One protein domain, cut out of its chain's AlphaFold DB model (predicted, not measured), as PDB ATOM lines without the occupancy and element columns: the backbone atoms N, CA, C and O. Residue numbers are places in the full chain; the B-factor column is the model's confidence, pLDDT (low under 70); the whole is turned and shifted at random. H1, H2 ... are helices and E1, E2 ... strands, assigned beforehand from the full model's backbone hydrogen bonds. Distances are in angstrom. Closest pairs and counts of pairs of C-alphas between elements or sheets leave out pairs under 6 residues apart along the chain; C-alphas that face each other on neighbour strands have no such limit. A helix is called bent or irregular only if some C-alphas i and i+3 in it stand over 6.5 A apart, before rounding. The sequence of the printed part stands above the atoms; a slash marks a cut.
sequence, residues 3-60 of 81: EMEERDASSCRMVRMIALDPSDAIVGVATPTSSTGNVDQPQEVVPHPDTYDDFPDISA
ATOM      1  N   GLU A   3      29.977  43.448 -35.197       97.56
ATOM      2  CA  GLU A   3      30.262  44.713 -35.860       97.56
ATOM      3  C   GLU A   3      30.817  44.410 -37.247       97.56
ATOM      4  O   GLU A   3      31.683  43.543 -37.433       97.56
ATOM      5  N   MET A   4      30.271  45.112 -38.227       96.56
ATOM      6  CA  MET A   4      30.467  44.849 -39.637       96.56
ATOM      7  C   MET A   4      30.615  46.188 -40.357       96.56
ATOM      8  O   MET A   4      29.955  47.160 -40.004       96.56
ATOM      9  N   GLU A   5      31.477  46.229 -41.364       97.19
ATOM     10  CA  GLU A   5      31.663  47.386 -42.235       97.19
ATOM     11  C   GLU A   5      31.012  47.082 -43.586       97.19
ATOM     12  O   GLU A   5      31.293  46.043 -44.192       97.19
ATOM     13  N   GLU A   6      30.119  47.956 -44.053       96.94
ATOM     14  CA  GLU A   6      29.490  47.800 -45.364       96.94
ATOM     15  C   GLU A   6      30.555  47.813 -46.461       96.94
ATOM     16  O   GLU A   6      31.406  48.702 -46.528       96.94
ATOM     17  N   ARG A   7      30.516  46.797 -47.322       96.44
ATOM     18  CA  ARG A   7      31.403  46.696 -48.479       96.44
ATOM     19  C   ARG A   7      30.653  47.049 -49.759       96.44
ATOM     20  O   ARG A   7      31.184  47.773 -50.600       96.44
ATOM     21  N   ASP A   8      29.450  46.507 -49.903       95.25
ATOM     22  CA  ASP A   8      28.497  46.787 -50.971       95.25
ATOM     23  C   ASP A   8      27.073  46.430 -50.508       95.25
ATOM     24  O   ASP A   8      26.880  45.902 -49.416       95.25
ATOM     25  N   ALA A   9      26.082  46.656 -51.374       94.31
ATOM     26  CA  ALA A   9      24.664  46.436 -51.073       94.31
ATOM     27  C   ALA A   9      24.289  44.987 -50.690       94.31
ATOM     28  O   ALA A   9      23.157  44.734 -50.288       94.31
ATOM     29  N   SER A  10      25.194  44.021 -50.863       95.12
ATOM     30  CA  SER A  10      24.953  42.599 -50.600       95.12
ATOM     31  C   SER A  10      25.961  41.970 -49.643       95.12
ATOM     32  O   SER A  10      25.773  40.823 -49.232       95.12
ATOM     33  N   SER A  11      27.020  42.690 -49.262       97.00
ATOM     34  CA  SER A  11      28.066  42.150 -48.407       97.00
ATOM     35  C   SER A  11      28.664  43.165 -47.441       97.00
ATOM     36  O   SER A  11      28.761  44.367 -47.701       97.00
ATOM     37  N   CYS A  12      29.143  42.637 -46.323       97.81
ATOM     38  CA  CYS A  12      29.918  43.375 -45.344       97.81
ATOM     39  C   CYS A  12      31.249  42.678 -45.081       97.81
ATOM     40  O   CYS A  12      31.382  41.454 -45.191       97.81
ATOM     41  N   ARG A  13      32.230  43.466 -44.650       98.19
ATOM     42  CA  ARG A  13      33.431  42.974 -43.989       98.19
ATOM     43  C   ARG A  13      33.122  42.758 -42.508       98.19
ATOM     44  O   ARG A  13      32.676  43.675 -41.824       98.19
ATOM     45  N   MET A  14      33.384  41.564 -41.995       98.00
ATOM     46  CA  MET A  14      33.314  41.298 -40.560       98.00
ATOM     47  C   MET A  14      34.466  42.021 -39.848       98.00
ATOM     48  O   MET A  14      35.629  41.813 -40.192       98.00
ATOM     49  N   VAL A  15      34.161  42.849 -38.845       98.00
ATOM     50  CA  VAL A  15      35.181  43.529 -38.029       98.00
ATOM     51  C   VAL A  15      35.482  42.679 -36.801       98.00
ATOM     52  O   VAL A  15      36.614  42.229 -36.602       98.00
ATOM     53  N   ARG A  16      34.452  42.417 -35.992       97.88
ATOM     54  CA  ARG A  16      34.548  41.631 -34.758       97.88
ATOM     55  C   ARG A  16      33.176  41.160 -34.293       97.88
ATOM     56  O   ARG A  16      32.162  41.781 -34.591       97.88
ATOM     57  N   MET A  17      33.134  40.076 -33.528       97.69
ATOM     58  CA  MET A  17      31.893  39.508 -33.009       97.69
ATOM     59  C   MET A  17      32.024  39.005 -31.577       97.69
ATOM     60  O   MET A  17      33.087  38.568 -31.144       97.69
ATOM     61  N   ILE A  18      30.901  39.040 -30.865       98.00
ATOM     62  CA  ILE A  18      30.725  38.538 -29.504       98.00
ATOM     63  C   ILE A  18      29.703  37.403 -29.561       98.00
ATOM     64  O   ILE A  18      28.571  37.609 -30.021       98.00
ATOM     65  N   ALA A  19      30.085  36.222 -29.084       97.38
ATOM     66  CA  ALA A  19      29.176  35.103 -28.875       97.38
ATOM     67  C   ALA A  19      28.547  35.195 -27.481       97.38
ATOM     68  O   ALA A  19      29.254  35.362 -26.481       97.38
ATOM     69  N   LEU A  20      27.221  35.075 -27.437       95.88
ATOM     70  CA  LEU A  20      26.428  35.019 -26.214       95.88
ATOM     71  C   LEU A  20      25.782  33.636 -26.095       95.88
ATOM     72  O   LEU A  20      25.428  33.035 -27.111       95.88
ATOM     73  N   ASP A  21      25.629  33.141 -24.871       95.56
ATOM     74  CA  ASP A  21      24.804  31.965 -24.591       95.56
ATOM     75  C   ASP A  21      23.306  32.340 -24.457       95.56
ATOM     76  O   ASP A  21      22.956  33.520 -24.524       95.56
ATOM     77  N   PRO A  22      22.388  31.371 -24.255       94.44
ATOM     78  CA  PRO A  22      20.959  31.662 -24.093       94.44
ATOM     79  C   PRO A  22      20.583  32.506 -22.861       94.44
ATOM     80  O   PRO A  22      19.421  32.878 -22.728       94.44
ATOM     81  N   SER A  23      21.519  32.758 -21.941       95.12
ATOM     82  CA  SER A  23      21.346  33.635 -20.772       95.12
ATOM     83  C   SER A  23      22.002  35.007 -20.976       95.12
ATOM     84  O   SER A  23      22.224  35.723 -20.001       95.12
ATOM     85  N   ASP A  24      22.341  35.356 -22.222       92.56
ATOM     86  CA  ASP A  24      23.061  36.570 -22.619       92.56
ATOM     87  C   ASP A  24      24.471  36.703 -22.011       92.56
ATOM     88  O   ASP A  24      25.055  37.789 -21.995       92.56
ATOM     89  N   ALA A  25      25.073  35.605 -21.539       96.06
ATOM     90  CA  ALA A  25      26.433  35.641 -21.018       96.06
ATOM     91  C   ALA A  25      27.464  35.584 -22.154       96.06
ATOM     92  O   ALA A  25      27.372  34.755 -23.059       96.06
ATOM     93  N   ILE A  26      28.502  36.424 -22.079       97.69
ATOM     94  CA  ILE A  26      29.614  36.430 -23.043       97.69
ATOM     95  C   ILE A  26      30.388  35.114 -22.948       97.69
ATOM     96  O   ILE A  26      31.024  34.840 -21.926       97.69
ATOM     97  N   VAL A  27      30.394  34.323 -24.019       98.00
ATOM     98  CA  VAL A  27      31.107  33.034 -24.080       98.00
ATOM     99  C   VAL A  27      32.288  33.032 -25.041       98.00
ATOM    100  O   VAL A  27      33.150  32.162 -24.918       98.00
ATOM    101  N   GLY A  28      32.399  34.023 -25.926       98.19
ATOM    102  CA  GLY A  28      33.555  34.158 -26.806       98.19
ATOM    103  C   GLY A  28      33.594  35.467 -27.582       98.19
ATOM    104  O   GLY A  28      32.586  36.165 -27.705       98.19
ATOM    105  N   VAL A  29      34.771  35.779 -28.115       98.44
ATOM    106  CA  VAL A  29      35.011  36.881 -29.053       98.44
ATOM    107  C   VAL A  29      35.813  36.401 -30.252       98.44
ATOM    108  O   VAL A  29      36.682  35.538 -30.117       98.44
ATOM    109  N   ALA A  30      35.533  36.956 -31.426       98.44
ATOM    110  CA  ALA A  30      36.271  36.619 -32.635       98.44
ATOM    111  C   ALA A  30      36.402  37.801 -33.599       98.44
ATOM    112  O   ALA A  30      35.577  38.711 -33.622       98.44
ATOM    113  N   THR A  31      37.450  37.750 -34.412       97.75
ATOM    114  CA  THR A  31      37.693  38.569 -35.605       97.75
ATOM    115  C   THR A  31      37.895  37.621 -36.791       97.75
ATOM    116  O   THR A  31      38.089  36.424 -36.574       97.75
ATOM    117  N   PRO A  32      37.959  38.100 -38.044       97.81
ATOM    118  CA  PRO A  32      38.294  37.238 -39.181       97.81
ATOM    119  C   PRO A  32      39.651  36.531 -39.089       97.81
ATOM    120  O   PRO A  32      39.939  35.681 -39.925       97.81
ATOM    121  N   THR A  33      40.498  36.884 -38.118       97.31
ATOM    122  CA  THR A  33      41.857  36.345 -37.953       97.31
ATOM    123  C   THR A  33      42.117  35.703 -36.591       97.31
ATOM    124  O   THR A  33      43.208  35.183 -36.368       97.31
ATOM    125  N   SER A  34      41.165  35.760 -35.658       97.00
ATOM    126  CA  SER A  34      41.351  35.248 -34.297       97.00
ATOM    127  C   SER A  34      40.029  34.872 -33.638       97.00
ATOM    128  O   SER A  34      38.994  35.470 -33.917       97.00
ATOM    129  N   SER A  35      40.067  33.919 -32.712       97.81
ATOM    130  CA  SER A  35      38.951  33.605 -31.821       97.81
ATOM    131  C   SER A  35      39.461  33.292 -30.415       97.81
ATOM    132  O   SER A  35      40.595  32.853 -30.216       97.81
ATOM    133  N   THR A  36      38.649  33.583 -29.402       98.31
ATOM    134  CA  THR A  36      38.935  33.280 -27.996       98.31
ATOM    135  C   THR A  36      37.632  32.943 -27.280       98.31
ATOM    136  O   THR A  36      36.641  33.661 -27.412       98.31
ATOM    137  N   GLY A  37      37.629  31.850 -26.513       96.94
ATOM    138  CA  GLY A  37      36.426  31.313 -25.874       96.94
ATOM    139  C   GLY A  37      35.657  30.341 -26.775       96.94
ATOM    140  O   GLY A  37      36.229  29.723 -27.670       96.94
ATOM    141  N   ASN A  38      34.361  30.179 -26.506       97.00
ATOM    142  CA  ASN A  38      33.465  29.304 -27.257       97.00
ATOM    143  C   ASN A  38      32.808  30.075 -28.411       97.00
ATOM    144  O   ASN A  38      31.675  30.545 -28.294       97.00
ATOM    145  N   VAL A  39      33.564  30.270 -29.490       97.56
ATOM    146  CA  VAL A  39      33.103  30.933 -30.714       97.56
ATOM    147  C   VAL A  39      33.956  30.499 -31.904       97.56
ATOM    148  O   VAL A  39      35.180  30.389 -31.796       97.56
ATOM    149  N   ASP A  40      33.310  30.280 -33.043       96.50
ATOM    150  CA  ASP A  40      34.001  29.998 -34.296       96.50
ATOM    151  C   ASP A  40      34.568  31.279 -34.914       96.50
ATOM    152  O   ASP A  40      34.003  32.367 -34.788       96.50
ATOM    153  N   GLN A  41      35.692  31.148 -35.616       97.50
ATOM    154  CA  GLN A  41      36.260  32.257 -36.373       97.50
ATOM    155  C   GLN A  41      35.332  32.601 -37.554       97.50
ATOM    156  O   GLN A  41      35.068  31.732 -38.392       97.50
ATOM    157  N   PRO A  42      34.836  33.846 -37.654       96.56
ATOM    158  CA  PRO A  42      33.953  34.240 -38.739       96.56
ATOM    159  C   PRO A  42      34.702  34.346 -40.069       96.56
ATOM    160  O   PRO A  42      35.915  34.564 -40.118       96.56
ATOM    161  N   GLN A  43      33.947  34.260 -41.162       97.31
ATOM    162  CA  GLN A  43      34.444  34.641 -42.482       97.31
ATOM    163  C   GLN A  43      34.712  36.151 -42.531       97.31
ATOM    164  O   GLN A  43      33.998  36.937 -41.910       97.31
ATOM    165  N   GLU A  44      35.723  36.567 -43.298       97.69
ATOM    166  CA  GLU A  44      36.041  37.990 -43.482       97.69
ATOM    167  C   GLU A  44      34.932  38.738 -44.227       97.69
ATOM    168  O   GLU A  44      34.660  39.894 -43.919       97.69
ATOM    169  N   VAL A  45      34.288  38.077 -45.192       97.81
ATOM    170  CA  VAL A  45      33.173  38.622 -45.969       97.81
ATOM    171  C   VAL A  45      31.928  37.805 -45.666       97.81
ATOM    172  O   VAL A  45      31.943  36.578 -45.775       97.81
ATOM    173  N   VAL A  46      30.857  38.494 -45.291       95.06
ATOM    174  CA  VAL A  46      29.563  37.908 -44.932       95.06
ATOM    175  C   VAL A  46      28.437  38.654 -45.660       95.06
ATOM    176  O   VAL A  46      28.669  39.777 -46.124       95.06
ATOM    177  N   PRO A  47      27.236  38.068 -45.796       94.75
ATOM    178  CA  PRO A  47      26.123  38.759 -46.438       94.75
ATOM    179  C   PRO A  47      25.708  40.013 -45.657       94.75
ATOM    180  O   PRO A  47      25.875  40.086 -44.437       94.75
ATOM    181  N   HIS A  48      25.178  41.009 -46.368       95.06
ATOM    182  CA  HIS A  48      24.679  42.234 -45.747       95.06
ATOM    183  C   HIS A  48      23.451  41.920 -44.873       95.06
ATOM    184  O   HIS A  48      22.581  41.177 -45.340       95.06
ATOM    185  N   PRO A  49      23.318  42.484 -43.656       92.44
ATOM    186  CA  PRO A  49      22.166  42.231 -42.790       92.44
ATOM    187  C   PRO A  49      20.810  42.524 -43.440       92.44
ATOM    188  O   PRO A  49      19.848  41.815 -43.170       92.44
ATOM    189  N   ASP A  50      20.747  43.492 -44.358       92.56
ATOM    190  CA  ASP A  50      19.528  43.798 -45.130       92.56
ATOM    191  C   ASP A  50      19.080  42.661 -46.067       92.56
ATOM    192  O   ASP A  50      17.952  42.669 -46.545       92.56
ATOM    193  N   THR A  51      19.941  41.673 -46.330       91.69
ATOM    194  CA  THR A  51      19.585  40.456 -47.084       91.69
ATOM    195  C   THR A  51      19.110  39.320 -46.180       91.69
ATOM    196  O   THR A  51      18.669  38.286 -46.672       91.69
ATOM    197  N   TYR A  52      19.190  39.469 -44.852       90.88
ATOM    198  CA  TYR A  52      18.819  38.389 -43.936       90.88
ATOM    199  C   TYR A  52      17.316  38.114 -43.892       90.88
ATOM    200  O   TYR A  52      16.935  36.984 -43.597       90.88
ATOM    201  N   ASP A  53      16.482  39.079 -44.281       87.88
ATOM    202  CA  ASP A  53      15.034  38.885 -44.426       87.88
ATOM    203  C   ASP A  53      14.679  37.834 -45.500       87.88
ATOM    204  O   ASP A  53      13.591  37.255 -45.462       87.88
ATOM    205  N   ASP A  54      15.607  37.516 -46.414       87.25
ATOM    206  CA  ASP A  54      15.451  36.433 -47.393       87.25
ATOM    207  C   ASP A  54      15.595  35.028 -46.763       87.25
ATOM    208  O   ASP A  54      15.297  34.018 -47.408       87.25
ATOM    209  N   PHE A  55      16.035  34.938 -45.499       86.44
ATOM    210  CA  PHE A  55      16.278  33.688 -44.778       86.44
ATOM    211  C   PHE A  55      15.317  33.555 -43.581       86.44
ATOM    212  O   PHE A  55      15.584  34.104 -42.514       86.44
ATOM    213  N   PRO A  56      14.224  32.775 -43.694       85.44
ATOM    214  CA  PRO A  56      13.156  32.742 -42.686       85.44
ATOM    215  C   PRO A  56      13.582  32.182 -41.320       85.44
ATOM    216  O   PRO A  56      12.897  32.405 -40.324       85.44
ATOM    217  N   ASP A  57      14.704  31.462 -41.268       89.25
ATOM    218  CA  ASP A  57      15.253  30.875 -40.043       89.25
ATOM    219  C   ASP A  57      16.247  31.807 -39.325       89.25
ATOM    220  O   ASP A  57      16.776  31.459 -38.267       89.25
ATOM    221  N   ILE A  58      16.525  32.988 -39.890       86.31
ATOM    222  CA  ILE A  58      17.451  33.976 -39.334       86.31
ATOM    223  C   ILE A  58      16.656  35.197 -38.880       86.31
ATOM    224  O   ILE A  58      15.763  35.684 -39.561       86.31
ATOM    225  N   SER A  59      17.007  35.715 -37.705       85.44
ATOM    226  CA  SER A  59      16.562  37.033 -37.263       85.44
ATOM    227  C   SER A  59      17.780  37.885 -36.951       85.44
ATOM    228  O   SER A  59      18.755  37.413 -36.364       85.44
ATOM    229  N   ALA A  60      17.722  39.145 -37.361       89.81
ATOM    230  CA  ALA A  60      18.758  40.123 -37.093       89.81
ATOM    231  C   ALA A  60      18.125  41.425 -36.614       89.81
ATOM    232  O   ALA A  60      17.000  41.769 -36.969       89.81
TER     233      ALA A  60
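AT A GLANCE: This is residues 3 to 60 of the 81 residues of an uncharacterized protein of Corynebacterium tuberculostearicum SK141 (UniProt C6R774). A twisted, arched sheet follows the long bent strand E2, with E1 and E5 beside its first part and the hairpin E3 and E4 beside its last; residues 53 to 58 stick out. The printed part has 58 residues, with E1 to E5 and then H1 along the chain, and its class is mostly strand, with 29 of the 35 residues in named elements in strands; E1 to E4 form an antiparallel meander, neighbours in turn, and E2 to E5 a Greek key, its first beside its fourth. It is only just compact, close to loose: radius of gyration of the C-alphas 12.3 A, spans 31 by 26 by 13 A.

IN THESE COORDINATES: Find C-alpha 3 at (30.262, 44.713, -35.860), where E1, residues 3 to 8, begins. E2, 11 to 20, bends by 76 degrees at residue 15; E3 is 26 to 31, E4 34 to 37, E5 45 to 47. H1, 49 to 54, ends at (15.451, 36.433, -47.393).

HOW THE PARTS SIT: Look beside E2: N 5 of E1 and O 13 are 2.9 A apart. H1 only grazes the sheet; 0 of 2 O i to N i+4 and 2 of 3 O i to N i+3 pairs are within hydrogen-bond range.

THE WHOLE: The printed part has no cut and no long link; no printed residue is under 70.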